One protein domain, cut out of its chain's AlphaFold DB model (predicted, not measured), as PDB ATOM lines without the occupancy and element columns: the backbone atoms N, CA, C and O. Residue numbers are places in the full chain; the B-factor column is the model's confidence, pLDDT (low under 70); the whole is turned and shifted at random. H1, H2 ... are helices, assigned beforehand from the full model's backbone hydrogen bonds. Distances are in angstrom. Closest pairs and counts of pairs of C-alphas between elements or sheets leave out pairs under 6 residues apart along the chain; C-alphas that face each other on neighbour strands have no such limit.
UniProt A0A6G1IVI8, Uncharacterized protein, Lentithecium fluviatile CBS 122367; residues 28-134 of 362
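Overview. This is residues 28 to 134 of the 362 residues of an uncharacterized protein of Lentithecium fluviatile CBS 122367 (UniProt A0A6G1IVI8). Two long helices, H1 and H4, cross as an X near their middles to make the core, and H6 runs side by side with H4 in the opposite direction. H2 and the short H5 touch each other at one end of the body, H3 sits to one side near where H1 and H4 begin, and residues 28 to 39, a long stretch with no named element, make the end opposite to H5. You will find 107 printed residues with six named helices, H1 to H6 in that order along the chain, and no named strand. The class is all helix, with 72 of the printed residues in the named helices. The whole is compact, with a radius of gyration of the C-alphas of 14.4 A, and its C-alphas span 42 by 29 by 21 A.

Arrangement. Go past residues 28 to 39 and begin with H1, residues 40 to 56. It touches H4, residues 94 to 112, at a steep tilt of 48 degrees, the same way; look at the C-alphas of Gly 47 and Ala 102, their closest pair, 4.2 A apart. H1 and H2, residues 66 to 74, form a helical hairpin, two helices that follow each other and run opposite ways, at a shallow tilt of 29 degrees. They only just touch, with 3 pairs of C-alphas within 8 A, and H1 does so with residues 55 to 56 alone; the closest C-alphas are those of Arg 56 and Ile 72, 6.5 A apart. H3, residues 82 to 90, is apart from H2. H3 and H4 form another helical hairpin, at a shallow tilt of 24 degrees; they only just touch, with 3 pairs of C-alphas within 8 A, and their closest C-alphas, those of Val 88 and Thr 97, are 6.9 A apart. Val 88 also gives the closest pair of H3 and H1, its C-alpha 6.6 A from that of Leu 40; these helices only just touch, with 3 pairs of C-alphas within 8 A, at a steep tilt of 62 degrees. H5, residues 115 to 119, touches H2, with the C-alphas of Ser 68 and Val 117 closest at 5.0 A, and is apart from H1. H6, residues 122 to 134, touches H4 at a shallow tilt of 11 degrees, opposite ways, with the C-alphas of Ile 106 and Val 126 closest at 7.0 A. H6 is close to H1 but not clearly touching, the closest C-alphas, those of Val 51 and Leu 129, being 8.0 A apart. H1 and H4 are the hubs, touching 3 other helices each, and the helix packing is part aligned, part crossed: 3 of 5 tilted pairs that touch are shallow. In H1, H2, H4, H5 and H6 every O i to N i+4 pair is within hydrogen-bond range; in H3 4 of 5 are.

Along the chain. Find C-alpha 40 at (14.034, 11.563, -15.164); from there H1 runs 24.4 A to C-alpha 56. H2 covers 12.6 A from Leu 66 to His 74, and H3 13.2 A from Asp 82 to Gly 90. H4, the longest helix with 19 residues, begins at C-alpha 94, at (10.301, 14.732, -19.122), and runs 27.0 A to Asp 112. H5 is 6.2 A long, from Glu 115 to Glu 119. H6 runs 18.2 A from Leu 122 to C-alpha 134, at (2.734, 8.282, -30.197).

Size, cuts and confidence. The two C-alphas farthest apart are those of Leu 35 and Glu 116, 44.7 A. The printed part runs from 28 to 134 with no cut. The links H3 to H4, H4 to H5 and H5 to H6 are tight, H1 to H2 and H2 to H3 are short, and no link is long. The model's mean pLDDT over the printed part is 84.4; look for values under 70 at residue 30, residues 32 to 38 and residues 79 to 92.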
ATOM      1  N   PRO A  28      -0.652  11.195 -17.307       83.75
ATOM      2  CA  PRO A  28      -0.810  11.973 -16.085       83.75
ATOM      3  C   PRO A  28      -0.360  13.427 -16.252       83.75
ATOM      4  O   PRO A  28       0.656  13.708 -16.890       83.75
ATOM      5  N   GLU A  29      -1.063  14.355 -15.596       78.62
ATOM      6  CA  GLU A  29      -0.764  15.793 -15.678       78.62
ATOM      7  C   GLU A  29       0.669  16.141 -15.261       78.62
ATOM      8  O   GLU A  29       1.292  17.013 -15.865       78.62
ATOM      9  N   ALA A  30       1.228  15.403 -14.298       69.12
ATOM     10  CA  ALA A  30       2.604  15.571 -13.831       69.12
ATOM     11  C   ALA A  30       3.658  15.392 -14.943       69.12
ATOM     12  O   ALA A  30       4.739  15.960 -14.850       69.12
ATOM     13  N   VAL A  31       3.352  14.644 -16.012       73.75
ATOM     14  CA  VAL A  31       4.224  14.500 -17.197       73.75
ATOM     15  C   VAL A  31       4.279  15.791 -18.016       73.75
ATOM     16  O   VAL A  31       5.239  16.047 -18.748       73.75
ATOM     17  N   TYR A  32       3.241  16.615 -17.907       69.44
ATOM     18  CA  TYR A  32       3.105  17.873 -18.628       69.44
ATOM     19  C   TYR A  32       3.583  19.082 -17.816       69.44
ATOM     20  O   TYR A  32       3.832  20.134 -18.411       69.44
ATOM     21  N   ASP A  33       3.728  18.939 -16.496       66.94
ATOM     22  CA  ASP A  33       4.241  19.988 -15.620       66.94
ATOM     23  C   ASP A  33       5.770  20.075 -15.709       66.94
ATOM     24  O   ASP A  33       6.493  19.130 -15.402       66.94
ATOM     25  N   ARG A  34       6.272  21.234 -16.147       57.84
ATOM     26  CA  ARG A  34       7.701  21.494 -16.372       57.84
ATOM     27  C   ARG A  34       8.499  21.728 -15.091       57.84
ATOM     28  O   ARG A  34       9.730  21.685 -15.158       57.84
ATOM     29  N   LEU A  35       7.828  21.985 -13.971       56.16
ATOM     30  CA  LEU A  35       8.470  22.384 -12.719       56.16
ATOM     31  C   LEU A  35       9.059  21.198 -11.946       56.16
ATOM     32  O   LEU A  35       9.869  21.392 -11.045       56.16
ATOM     33  N   ASN A  36       8.727  19.959 -12.323       56.31
ATOM     34  CA  ASN A  36       9.106  18.768 -11.568       56.31
ATOM     35  C   ASN A  36      10.275  17.992 -12.205       56.31
ATOM     36  O   ASN A  36      10.160  16.817 -12.542       56.31
ATOM     37  N   ARG A  37      11.417  18.659 -12.415       56.22
ATOM     38  CA  ARG A  37      12.552  18.106 -13.185       56.22
ATOM     39  C   ARG A  37      13.383  17.044 -12.470       56.22
ATOM     40  O   ARG A  37      14.234  16.420 -13.100       56.22
ATOM     41  N   GLU A  38      13.194  16.849 -11.170       61.31
ATOM     42  CA  GLU A  38      14.235  16.231 -10.344       61.31
ATOM     43  C   GLU A  38      14.411  14.719 -10.538       61.31
ATOM     44  O   GLU A  38      15.358  14.155  -9.996       61.31
ATOM     45  N   LYS A  39      13.561  14.025 -11.313       72.62
ATOM     46  CA  LYS A  39      13.675  12.562 -11.461       72.62
ATOM     47  C   LYS A  39      13.292  12.049 -12.850       72.62
ATOM     48  O   LYS A  39      12.233  11.453 -13.022       72.62
ATOM     49  N   LEU A  40      14.188  12.187 -13.833       74.62
ATOM     50  CA  LEU A  40      14.034  11.563 -15.164       74.62
ATOM     51  C   LEU A  40      13.715  10.060 -15.075       74.62
ATOM     52  O   LEU A  40      12.840   9.576 -15.785       74.62
ATOM     53  N   VAL A  41      14.347   9.344 -14.140       79.69
ATOM     54  CA  VAL A  41      14.059   7.926 -13.862       79.69
ATOM     55  C   VAL A  41      12.586   7.706 -13.505       79.69
ATOM     56  O   VAL A  41      11.978   6.752 -13.976       79.69
ATOM     57  N   THR A  42      11.971   8.601 -12.727       83.75
ATOM     58  CA  THR A  42      10.546   8.505 -12.376       83.75
ATOM     59  C   THR A  42       9.649   8.678 -13.597       83.75
ATOM     60  O   THR A  42       8.659   7.962 -13.713       83.75
ATOM     61  N   PHE A  43       9.996   9.562 -14.538       86.69
ATOM     62  CA  PHE A  43       9.243   9.695 -15.789       86.69
ATOM     63  C   PHE A  43       9.402   8.477 -16.688       86.69
ATOM     64  O   PHE A  43       8.416   8.022 -17.261       86.69
ATOM     65  N   LEU A  44      10.612   7.921 -16.769       87.12
ATOM     66  CA  LEU A  44      10.873   6.711 -17.542       87.12
ATOM     67  C   LEU A  44      10.042   5.541 -16.999       87.12
ATOM     68  O   LEU A  44       9.269   4.933 -17.736       87.12
ATOM     69  N   MET A  45      10.107   5.310 -15.684       87.94
ATOM     70  CA  MET A  45       9.280   4.316 -14.996       87.94
ATOM     71  C   MET A  45       7.786   4.597 -15.160       87.94
ATOM     72  O   MET A  45       7.011   3.676 -15.384       87.94
ATOM     73  N   GLY A  46       7.371   5.864 -15.101       89.88
ATOM     74  CA  GLY A  46       5.985   6.267 -15.327       89.88
ATOM     75  C   GLY A  46       5.470   5.877 -16.713       89.88
ATOM     76  O   GLY A  46       4.331   5.428 -16.828       89.88
ATOM     77  N   GLY A  47       6.303   6.000 -17.750       92.19
ATOM     78  CA  GLY A  47       5.975   5.552 -19.103       92.19
ATOM     79  C   GLY A  47       5.813   4.035 -19.196       92.19
ATOM     80  O   GLY A  47       4.880   3.551 -19.834       92.19
ATOM     81  N   ILE A  48       6.676   3.282 -18.506       91.94
ATOM     82  CA  ILE A  48       6.568   1.819 -18.431       91.94
ATOM     83  C   ILE A  48       5.273   1.415 -17.714       91.94
ATOM     84  O   ILE A  48       4.486   0.627 -18.243       91.94
ATOM     85  N   PHE A  49       5.011   1.991 -16.536       91.38
ATOM     86  CA  PHE A  49       3.803   1.700 -15.763       91.38
ATOM     87  C   PHE A  49       2.531   2.041 -16.527       91.38
ATOM     88  O   PHE A  49       1.573   1.280 -16.465       91.38
ATOM     89  N   TYR A  50       2.533   3.117 -17.312       93.19
ATOM     90  CA  TYR A  50       1.401   3.465 -18.160       93.19
ATOM     91  C   TYR A  50       1.027   2.356 -19.145       93.19
ATOM     92  O   TYR A  50      -0.150   2.032 -19.283       93.19
ATOM     93  N   VAL A  51       2.010   1.739 -19.807       94.00
ATOM     94  CA  VAL A  51       1.757   0.625 -20.737       94.00
ATOM     95  C   VAL A  51       1.162  -0.567 -19.997       94.00
ATOM     96  O   VAL A  51       0.157  -1.129 -20.434       94.00
ATOM     97  N   VAL A  52       1.737  -0.912 -18.844       91.94
ATOM     98  CA  VAL A  52       1.233  -1.988 -17.982       91.94
ATOM     99  C   VAL A  52      -0.211  -1.715 -17.559       91.94
ATOM    100  O   VAL A  52      -1.068  -2.592 -17.668       91.94
ATOM    101  N   GLU A  53      -0.514  -0.493 -17.124       90.88
ATOM    102  CA  GLU A  53      -1.857  -0.101 -16.706       90.88
ATOM    103  C   GLU A  53      -2.857  -0.122 -17.865       90.88
ATOM    104  O   GLU A  53      -3.950  -0.660 -17.698       90.88
ATOM    105  N   CYS A  54      -2.485   0.368 -19.049       92.06
ATOM    106  CA  CYS A  54      -3.342   0.338 -20.240       92.06
ATOM    107  C   CYS A  54      -3.763  -1.082 -20.639       92.06
ATOM    108  O   CYS A  54      -4.848  -1.279 -21.187       92.06
ATOM    109  N   LEU A  55      -2.903  -2.071 -20.396       92.00
ATOM    110  CA  LEU A  55      -3.176  -3.469 -20.728       92.00
ATOM    111  C   LEU A  55      -3.937  -4.188 -19.610       92.00
ATOM    112  O   LEU A  55      -4.818  -5.007 -19.883       92.00
ATOM    113  N   ARG A  56      -3.618  -3.882 -18.346       89.31
ATOM    114  CA  ARG A  56      -4.255  -4.503 -17.174       89.31
ATOM    115  C   ARG A  56      -5.651  -3.952 -16.894       89.31
ATOM    116  O   ARG A  56      -6.488  -4.690 -16.369       89.31
ATOM    117  N   TRP A  57      -5.918  -2.703 -17.266       78.81
ATOM    118  CA  TRP A  57      -7.168  -2.012 -16.975       78.81
ATOM    119  C   TRP A  57      -7.894  -1.607 -18.257       78.81
ATOM    120  O   TRP A  57      -7.319  -1.031 -19.172       78.81
ATOM    121  N   GLY A  58      -9.200  -1.875 -18.308       70.31
ATOM    122  CA  GLY A  58     -10.087  -1.304 -19.321       70.31
ATOM    123  C   GLY A  58     -10.684  -2.295 -20.330       70.31
ATOM    124  O   GLY A  58     -10.647  -3.514 -20.136       70.31
ATOM    125  N   PRO A  59     -11.283  -1.771 -21.419       79.81
ATOM    126  CA  PRO A  59     -12.062  -2.543 -22.393       79.81
ATOM    127  C   PRO A  59     -11.204  -3.431 -23.304       79.81
ATOM    128  O   PRO A  59     -11.738  -4.171 -24.126       79.81
ATOM    129  N   VAL A  60      -9.877  -3.365 -23.180       87.00
ATOM    130  CA  VAL A  60      -8.933  -4.225 -23.904       87.00
ATOM    131  C   VAL A  60      -9.135  -5.690 -23.520       87.00
ATOM    132  O   VAL A  60      -9.232  -6.552 -24.391       87.00
ATOM    133  N   ARG A  61      -9.274  -5.975 -22.218       88.69
ATOM    134  CA  ARG A  61      -9.321  -7.348 -21.692       88.69
ATOM    135  C   ARG A  61     -10.509  -8.153 -22.195       88.69
ATOM    136  O   ARG A  61     -10.386  -9.356 -22.403       88.69
ATOM    137  N   THR A  62     -11.638  -7.488 -22.435       88.81
ATOM    138  CA  THR A  62     -12.857  -8.123 -22.963       88.81
ATOM    139  C   THR A  62     -12.750  -8.466 -24.448       88.81
ATOM    140  O   THR A  62     -13.544  -9.258 -24.950       88.81
ATOM    141  N   LYS A  63     -11.776  -7.882 -25.159       89.94
ATOM    142  CA  LYS A  63     -11.507  -8.130 -26.581       89.94
ATOM    143  C   LYS A  63     -10.382  -9.145 -26.812       89.94
ATOM    144  O   LYS A  63     -10.173  -9.540 -27.959       89.94
ATOM    145  N   LEU A  64      -9.664  -9.542 -25.762       92.50
ATOM    146  CA  LEU A  64      -8.542 -10.477 -25.817       92.50
ATOM    147  C   LEU A  64      -8.956 -11.894 -25.407       92.50
ATOM    148  O   LEU A  64      -9.902 -12.082 -24.641       92.50
ATOM    149  N   GLY A  65      -8.225 -12.888 -25.914       92.62
ATOM    150  CA  GLY A  65      -8.402 -14.287 -25.529       92.62
ATOM    151  C   GLY A  65      -7.897 -14.597 -24.115       92.62
ATOM    152  O   GLY A  65      -7.392 -13.729 -23.392       92.62
ATOM    153  N   LEU A  66      -8.084 -15.848 -23.688       94.56
ATOM    154  CA  LEU A  66      -7.709 -16.296 -22.346       94.56
ATOM    155  C   LEU A  66      -6.189 -16.261 -22.150       94.56
ATOM    156  O   LEU A  66      -5.737 -15.772 -21.115       94.56
ATOM    157  N   ASN A  67      -5.408 -16.729 -23.128       95.31
ATOM    158  CA  ASN A  67      -3.952 -16.801 -22.997       95.31
ATOM    159  C   ASN A  67      -3.333 -15.405 -22.934       95.31
ATOM    160  O   ASN A  67      -2.481 -15.149 -22.093       95.31
ATOM    161  N   SER A  68      -3.839 -14.468 -23.734       95.19
ATOM    162  CA  SER A  68      -3.454 -13.056 -23.711       95.19
ATOM    163  C   SER A  68      -3.745 -12.417 -22.359       95.19
ATOM    164  O   SER A  68      -2.916 -11.702 -21.805       95.19
ATOM    165  N   ASN A  69      -4.920 -12.697 -21.789       94.69
ATOM    166  CA  ASN A  69      -5.297 -12.189 -20.474       94.69
ATOM    167  C   ASN A  69      -4.436 -12.779 -19.348       94.69
ATOM    168  O   ASN A  69      -4.094 -12.057 -18.410       94.69
ATOM    169  N   LEU A  70      -4.099 -14.070 -19.426       94.62
ATOM    170  CA  LEU A  70      -3.190 -14.719 -18.484       94.62
ATOM    171  C   LEU A  70      -1.777 -14.156 -18.612       94.62
ATOM    172  O   LEU A  70      -1.180 -13.818 -17.595       94.62
ATOM    173  N   PHE A  71      -1.282 -13.991 -19.836       95.12
ATOM    174  CA  PHE A  71       0.010 -13.379 -20.111       95.12
ATOM    175  C   PHE A  71       0.088 -11.970 -19.517       95.12
ATOM    176  O   PHE A  71       0.939 -11.731 -18.675       95.12
ATOM    177  N   ILE A  72      -0.863 -11.074 -19.815       93.94
ATOM    178  CA  ILE A  72      -0.884  -9.698 -19.273       93.94
ATOM    179  C   ILE A  72      -0.902  -9.663 -17.734       93.94
ATOM    180  O   ILE A  72      -0.312  -8.771 -17.124       93.94
ATOM    181  N   ASN A  73      -1.588 -10.612 -17.087       92.50
ATOM    182  CA  ASN A  73      -1.643 -10.679 -15.623       92.50
ATOM    183  C   ASN A  73      -0.295 -11.030 -14.988       92.50
ATOM    184  O   ASN A  73      -0.022 -10.575 -13.881       92.50
ATOM    185  N   HIS A  74       0.505 -11.852 -15.663       91.25
ATOM    186  CA  HIS A  74       1.795 -12.326 -15.158       91.25
ATOM    187  C   HIS A  74       2.979 -11.588 -15.778       91.25
ATOM    188  O   HIS A  74       4.100 -11.742 -15.306       91.25
ATOM    189  N   TRP A  75       2.737 -10.799 -16.824       92.50
ATOM    190  CA  TRP A  75       3.759 -10.000 -17.463       92.50
ATOM    191  C   TRP A  75       4.181  -8.875 -16.524       92.50
ATOM    192  O   TRP A  75       3.367  -8.035 -16.119       92.50
ATOM    193  N   ASP A  76       5.459  -8.901 -16.175       86.06
ATOM    194  CA  ASP A  76       6.142  -7.903 -15.371       86.06
ATOM    195  C   ASP A  76       7.406  -7.502 -16.139       86.06
ATOM    196  O   ASP A  76       8.329  -8.316 -16.245       86.06
ATOM    197  N   PRO A  77       7.432  -6.318 -16.774       79.81
ATOM    198  CA  PRO A  77       8.569  -5.928 -17.591       79.81
ATOM    199  C   PRO A  77       9.810  -5.798 -16.708       79.81
ATOM    200  O   PRO A  77       9.786  -5.120 -15.685       79.81
ATOM    201  N   VAL A  78      10.923  -6.421 -17.099       71.50
ATOM    202  CA  VAL A  78      12.195  -6.225 -16.394       71.50
ATOM    203  C   VAL A  78      12.637  -4.775 -16.597       71.50
ATOM    204  O   VAL A  78      12.969  -4.366 -17.704       71.50
ATOM    205  N   PHE A  79      12.610  -3.992 -15.518       67.44
ATOM    206  CA  PHE A  79      12.719  -2.530 -15.572       67.44
ATOM    207  C   PHE A  79      14.143  -1.978 -15.717       67.44
ATOM    208  O   PHE A  79      14.297  -0.786 -15.961       67.44
ATOM    209  N   PHE A  80      15.181  -2.796 -15.522       64.38
ATOM    210  CA  PHE A  80      16.564  -2.322 -15.456       64.38
ATOM    211  C   PHE A  80      17.484  -3.214 -16.289       64.38
ATOM    212  O   PHE A  80      17.859  -4.304 -15.859       64.38
ATOM    213  N   ASP A  81      17.857  -2.727 -17.467       67.19
ATOM    214  CA  ASP A  81      18.965  -3.239 -18.270       67.19
ATOM    215  C   ASP A  81      19.933  -2.094 -18.623       67.19
ATOM    216  O   ASP A  81      19.669  -0.924 -18.341       67.19
ATOM    217  N   ASP A  82      21.077  -2.419 -19.225       67.88
ATOM    218  CA  ASP A  82      22.082  -1.418 -19.605       67.88
ATOM    219  C   ASP A  82      21.521  -0.367 -20.594       67.88
ATOM    220  O   ASP A  82      21.999   0.769 -20.638       67.88
ATOM    221  N   GLN A  83      20.457  -0.700 -21.343       66.56
ATOM    222  CA  GLN A  83      19.778   0.221 -22.265       66.56
ATOM    223  C   GLN A  83      18.945   1.275 -21.524       66.56
ATOM    224  O   GLN A  83      18.779   2.397 -22.012       66.56
ATOM    225  N   PHE A  84      18.464   0.960 -20.319       67.06
ATOM    226  CA  PHE A  84      17.757   1.901 -19.451       67.06
ATOM    227  C   PHE A  84      18.619   3.126 -19.118       67.06
ATOM    228  O   PHE A  84      18.140   4.262 -19.164       67.06
ATOM    229  N   GLU A  85      19.912   2.934 -18.836       65.50
ATOM    230  CA  GLU A  85      20.820   4.052 -18.560       65.50
ATOM    231  C   GLU A  85      21.042   4.951 -19.780       65.50
ATOM    232  O   GLU A  85      21.121   6.175 -19.642       65.50
ATOM    233  N   GLU A  86      21.139   4.370 -20.976       67.31
ATOM    234  CA  GLU A  86      21.294   5.130 -22.220       67.31
ATOM    235  C   GLU A  86      20.040   5.958 -22.533       67.31
ATOM    236  O   GLU A  86      20.147   7.138 -22.886       67.31
ATOM    237  N   LEU A  87      18.848   5.393 -22.304       64.38
ATOM    238  CA  LEU A  87      17.561   6.084 -22.446       64.38
ATOM    239  C   LEU A  87      17.436   7.292 -21.508       64.38
ATOM    240  O   LEU A  87      16.890   8.330 -21.899       64.38
ATOM    241  N   VAL A  88      17.959   7.191 -20.283       66.25
ATOM    242  CA  VAL A  88      17.993   8.314 -19.331       66.25
ATOM    243  C   VAL A  88      18.990   9.386 -19.777       66.25
ATOM    244  O   VAL A  88      18.672  10.573 -19.718       66.25
ATOM    245  N   LYS A  89      20.178   8.991 -20.255       62.97
ATOM    246  CA  LYS A  89      21.248   9.922 -20.664       62.97
ATOM    247  C   LYS A  89      20.915  10.694 -21.950       62.97
ATOM    248  O   LYS A  89      21.359  11.829 -22.104       62.97
ATOM    249  N   GLY A  90      20.133  10.108 -22.862       56.53
ATOM    250  CA  GLY A  90      19.800  10.709 -24.161       56.53
ATOM    251  C   GLY A  90      18.635  11.711 -24.161       56.53
ATOM    252  O   GLY A  90      18.509  12.496 -25.101       56.53
ATOM    253  N   ASN A  91      17.777  11.714 -23.134       59.44
ATOM    254  CA  ASN A  91      16.524  12.473 -23.153       59.44
ATOM    255  C   ASN A  91      16.587  13.760 -22.321       59.44
ATOM    256  O   ASN A  91      16.732  13.735 -21.104       59.44
ATOM    257  N   GLN A  92      16.397  14.904 -22.986       62.88
ATOM    258  CA  GLN A  92      16.482  16.233 -22.361       62.88
ATOM    259  C   GLN A  92      15.139  16.780 -21.838       62.88
ATOM    260  O   GLN A  92      15.101  17.873 -21.277       62.88
ATOM    261  N   SER A  93      14.024  16.058 -22.011       76.25
ATOM    262  CA  SER A  93      12.705  16.506 -21.535       76.25
ATOM    263  C   SER A  93      11.902  15.375 -20.903       76.25
ATOM    264  O   SER A  93      11.913  14.256 -21.406       76.25
ATOM    265  N   MET A  94      11.141  15.693 -19.853       81.44
ATOM    266  CA  MET A  94      10.301  14.732 -19.122       81.44
ATOM    267  C   MET A  94       9.283  14.034 -20.029       81.44
ATOM    268  O   MET A  94       9.093  12.827 -19.923       81.44
ATOM    269  N   LEU A  95       8.695  14.772 -20.978       84.75
ATOM    270  CA  LEU A  95       7.765  14.225 -21.967       84.75
ATOM    271  C   LEU A  95       8.441  13.183 -22.874       84.75
ATOM    272  O   LEU A  95       7.857  12.136 -23.146       84.75
ATOM    273  N   ALA A  96       9.664  13.461 -23.340       86.62
ATOM    274  CA  ALA A  96      10.429  12.521 -24.161       86.62
ATOM    275  C   ALA A  96      10.864  11.296 -23.350       86.62
ATOM    276  O   ALA A  96      10.741  10.179 -23.839       86.62
ATOM    277  N   THR A  97      11.291  11.485 -22.100       87.25
ATOM    278  CA  THR A  97      11.659  10.387 -21.197       87.25
ATOM    279  C   THR A  97      10.466   9.485 -20.882       87.25
ATOM    280  O   THR A  97      10.595   8.266 -20.916       87.25
ATOM    281  N   TYR A  98       9.287  10.062 -20.646       89.50
ATOM    282  CA  TYR A  98       8.058   9.295 -20.438       89.50
ATOM    283  C   TYR A  98       7.665   8.499 -21.688       89.50
ATOM    284  O   TYR A  98       7.397   7.301 -21.606       89.50
ATOM    285  N   HIS A  99       7.699   9.136 -22.865       91.69
ATOM    286  CA  HIS A  99       7.474   8.449 -24.139       91.69
ATOM    287  C   HIS A  99       8.458   7.294 -24.342       91.69
ATOM    288  O   HIS A  99       8.050   6.203 -24.725       91.69
ATOM    289  N   ALA A 100       9.741   7.522 -24.064       89.31
ATOM    290  CA  ALA A 100      10.790   6.522 -24.202       89.31
ATOM    291  C   ALA A 100      10.545   5.306 -23.292       89.31
ATOM    292  O   ALA A 100      10.713   4.175 -23.735       89.31
ATOM    293  N   GLY A 101      10.061   5.527 -22.066       90.31
ATOM    294  CA  GLY A 101       9.693   4.446 -21.147       90.31
ATOM    295  C   GLY A 101       8.518   3.621 -21.657       90.31
ATOM    296  O   GLY A 101       8.558   2.395 -21.621       90.31
ATOM    297  N   ALA A 102       7.499   4.284 -22.209       93.25
ATOM    298  CA  ALA A 102       6.376   3.595 -22.835       93.25
ATOM    299  C   ALA A 102       6.812   2.777 -24.066       93.25
ATOM    300  O   ALA A 102       6.395   1.633 -24.219       93.25
ATOM    301  N   GLN A 103       7.679   3.328 -24.923       93.25
ATOM    302  CA  GLN A 103       8.214   2.603 -26.083       93.25
ATOM    303  C   GLN A 103       9.030   1.379 -25.656       93.25
ATOM    304  O   GLN A 103       8.782   0.286 -26.155       93.25
ATOM    305  N   HIS A 104       9.913   1.534 -24.669       91.19
ATOM    306  CA  HIS A 104      10.696   0.425 -24.129       91.19
ATOM    307  C   HIS A 104       9.798  -0.709 -23.608       91.19
ATOM    308  O   HIS A 104      10.000  -1.873 -23.943       91.19
ATOM    309  N   ALA A 105       8.748  -0.379 -22.850       92.62
ATOM    310  CA  ALA A 105       7.796  -1.374 -22.359       92.62
ATOM    311  C   ALA A 105       7.048  -2.096 -23.496       92.62
ATOM    312  O   ALA A 105       6.821  -3.301 -23.415       92.62
ATOM    313  N   ILE A 106       6.676  -1.374 -24.558       94.69
ATOM    314  CA  ILE A 106       6.031  -1.943 -25.752       94.69
ATOM    315  C   ILE A 106       6.976  -2.894 -26.497       94.69
ATOM    316  O   ILE A 106       6.540  -3.945 -26.966       94.69
ATOM    317  N   GLU A 107       8.256  -2.547 -26.610       92.50
ATOM    318  CA  GLU A 107       9.267  -3.398 -27.242       92.50
ATOM    319  C   GLU A 107       9.486  -4.685 -26.442       92.50
ATOM    320  O   GLU A 107       9.353  -5.770 -27.008       92.50
ATOM    321  N   LYS A 108       9.678  -4.587 -25.118       92.50
ATOM    322  CA  LYS A 108       9.780  -5.766 -24.240       92.50
ATOM    323  C   LYS A 108       8.547  -6.659 -24.333       92.50
ATOM    324  O   LYS A 108       8.661  -7.870 -24.472       92.50
ATOM    325  N   LEU A 109       7.355  -6.064 -24.361       93.94
ATOM    326  CA  LEU A 109       6.114  -6.812 -24.543       93.94
ATOM    327  C   LEU A 109       6.102  -7.608 -25.856       93.94
ATOM    328  O   LEU A 109       5.611  -8.732 -25.890       93.94
ATOM    329  N   ARG A 110       6.631  -7.042 -26.948       94.62
ATOM    330  CA  ARG A 110       6.737  -7.731 -28.244       94.62
ATOM    331  C   ARG A 110       7.717  -8.897 -28.212       94.62
ATOM    332  O   ARG A 110       7.442  -9.903 -28.866       94.62
ATOM    333  N   GLU A 111       8.813  -8.756 -27.478       92.88
ATOM    334  CA  GLU A 111       9.817  -9.806 -27.280       92.88
ATOM    335  C   GLU A 111       9.268 -10.966 -26.435       92.88
ATOM    336  O   GLU A 111       9.483 -12.127 -26.781       92.88
ATOM    337  N   ASP A 112       8.498 -10.656 -25.390       94.25
ATOM    338  CA  ASP A 112       7.972 -11.641 -24.435       94.25
ATOM    339  C   ASP A 112       6.713 -12.382 -24.931       94.25
ATOM    340  O   ASP A 112       6.315 -13.403 -24.364       94.25
ATOM    341  N   MET A 113       6.046 -11.878 -25.976       94.88
ATOM    342  CA  MET A 113       4.821 -12.478 -26.514       94.88
ATOM    343  C   MET A 113       5.095 -13.772 -27.290       94.88
ATOM    344  O   MET A 113       5.764 -13.764 -28.328       94.88
ATOM    345  N   SER A 114       4.450 -14.865 -26.873       94.88
ATOM    346  CA  SER A 114       4.378 -16.095 -27.670       94.88
ATOM    347  C   SER A 114       3.465 -15.930 -28.894       94.88
ATOM    348  O   SER A 114       2.630 -15.021 -28.953       94.88
ATOM    349  N   GLU A 115       3.600 -16.814 -29.885       94.12
ATOM    350  CA  GLU A 115       2.764 -16.770 -31.093       94.12
ATOM    351  C   GLU A 115       1.278 -16.982 -30.773       94.12
ATOM    352  O   GLU A 115       0.433 -16.277 -31.318       94.12
ATOM    353  N   GLU A 116       0.943 -17.843 -29.807       94.44
ATOM    354  CA  GLU A 116      -0.448 -18.073 -29.391       94.44
ATOM    355  C   GLU A 116      -1.100 -16.792 -28.845       94.44
ATOM    356  O   GLU A 116      -2.261 -16.489 -29.124       94.44
ATOM    357  N   VAL A 117      -0.338 -15.999 -28.086       94.44
ATOM    358  CA  VAL A 117      -0.795 -14.713 -27.545       94.44
ATOM    359  C   VAL A 117      -0.967 -13.673 -28.661       94.44
ATOM    360  O   VAL A 117      -1.918 -12.882 -28.646       94.44
ATOM    361  N   LYS A 118      -0.086 -13.680 -29.670       92.50
ATOM    362  CA  LYS A 118      -0.207 -12.799 -30.841       92.50
ATOM    363  C   LYS A 118      -1.452 -13.128 -31.663       92.50
ATOM    364  O   LYS A 118      -2.181 -12.204 -32.025       92.50
ATOM    365  N   GLU A 119      -1.727 -14.409 -31.904       92.31
ATOM    366  CA  GLU A 119      -2.893 -14.888 -32.661       92.31
ATOM    367  C   GLU A 119      -4.230 -14.568 -31.977       92.31
ATOM    368  O   GLU A 119      -5.218 -14.256 -32.643       92.31
ATOM    369  N   GLU A 120      -4.265 -14.536 -30.642       92.38
ATOM    370  CA  GLU A 120      -5.423 -14.050 -29.880       92.38
ATOM    371  C   GLU A 120      -5.647 -12.527 -29.995       92.38
ATOM    372  O   GLU A 120      -6.620 -11.979 -29.457       92.38
ATOM    373  N   GLY A 121      -4.779 -11.845 -30.742       91.56
ATOM    374  CA  GLY A 121      -4.867 -10.446 -31.127       91.56
ATOM    375  C   GLY A 121      -4.222  -9.481 -30.141       91.56
ATOM    376  O   GLY A 121      -4.490  -8.282 -30.241       91.56
ATOM    377  N   LEU A 122      -3.374  -9.955 -29.217       94.56
ATOM    378  CA  LEU A 122      -2.578  -9.048 -28.388       94.56
ATOM    379  C   LEU A 122      -1.617  -8.218 -29.247       94.56
ATOM    380  O   LEU A 122      -1.485  -7.025 -29.003       94.56
ATOM    381  N   GLY A 123      -1.043  -8.789 -30.312       93.69
ATOM    382  CA  GLY A 123      -0.168  -8.050 -31.231       93.69
ATOM    383  C   GLY A 123      -0.846  -6.811 -31.830       93.69
ATOM    384  O   GLY A 123      -0.327  -5.703 -31.726       93.69
ATOM    385  N   GLU A 124      -2.065  -6.965 -32.356       93.56
ATOM    386  CA  GLU A 124      -2.845  -5.829 -32.870       93.56
ATOM    387  C   GLU A 124      -3.193  -4.801 -31.783       93.56
ATOM    388  O   GLU A 124      -3.266  -3.599 -32.050       93.56
ATOM    389  N   CYS A 125      -3.440  -5.264 -30.556       94.25
ATOM    390  CA  CYS A 125      -3.708  -4.392 -29.419       94.25
ATOM    391  C   CYS A 125      -2.481  -3.546 -29.065       94.25
ATOM    392  O   CYS A 125      -2.613  -2.345 -28.827       94.25
ATOM    393  N   VAL A 126      -1.293  -4.154 -29.068       94.94
ATOM    394  CA  VAL A 126      -0.020  -3.470 -28.816       94.94
ATOM    395  C   VAL A 126       0.265  -2.438 -29.904       94.94
ATOM    396  O   VAL A 126       0.615  -1.304 -29.585       94.94
ATOM    397  N   ASP A 127       0.012  -2.763 -31.171       94.12
ATOM    398  CA  ASP A 127       0.145  -1.804 -32.274       94.12
ATOM    399  C   ASP A 127      -0.827  -0.619 -32.142       94.12
ATOM    400  O   ASP A 127      -0.496   0.523 -32.477       94.12
ATOM    401  N   ALA A 128      -2.048  -0.866 -31.660       93.31
ATOM    402  CA  ALA A 128      -3.017   0.191 -31.383       93.31
ATOM    403  C   ALA A 128      -2.597   1.066 -30.189       93.31
ATOM    404  O   ALA A 128      -2.797   2.284 -30.233       93.31
ATOM    405  N   LEU A 129      -1.997   0.469 -29.155       94.31
ATOM    406  CA  LEU A 129      -1.454   1.177 -27.994       94.31
ATOM    407  C   LEU A 129      -0.263   2.055 -28.382       94.31
ATOM    408  O   LEU A 129      -0.255   3.240 -28.062       94.31
ATOM    409  N   GLU A 130       0.697   1.520 -29.138       95.19
ATOM    410  CA  GLU A 130       1.864   2.258 -29.638       95.19
ATOM    411  C   GLU A 130       1.441   3.491 -30.449       95.19
ATOM    412  O   GLU A 130       1.933   4.600 -30.223       95.19
ATOM    413  N   LYS A 131       0.451   3.333 -31.338       93.06
ATOM    414  CA  LYS A 131      -0.149   4.457 -32.076       93.06
ATOM    415  C   LYS A 131      -0.794   5.479 -31.140       93.06
ATOM    416  O   LYS A 131      -0.659   6.679 -31.377       93.06
ATOM    417  N   GLY A 132      -1.487   5.027 -30.094       92.06
ATOM    418  CA  GLY A 132      -2.088   5.883 -29.069       92.06
ATOM    419  C   GLY A 132      -1.046   6.709 -28.312       92.06
ATOM    420  O   GLY A 132      -1.145   7.936 -28.273       92.06
ATOM    421  N   VAL A 133      -0.007   6.046 -27.799       93.06
ATOM    422  CA  VAL A 133       1.149   6.651 -27.116       93.06
ATOM    423  C   VAL A 133       1.807   7.705 -28.006       93.06
ATOM    424  O   VAL A 133       1.985   8.853 -27.589       93.06
ATOM    425  N   HIS A 134       2.101   7.358 -29.260       93.12
ATOM    426  CA  HIS A 134       2.734   8.282 -30.197       93.12
ATOM    427  C   HIS A 134       1.832   9.476 -30.538       93.12
ATOM    428  O   HIS A 134       2.288  10.622 -30.573       93.12
TER     429      HIS A 134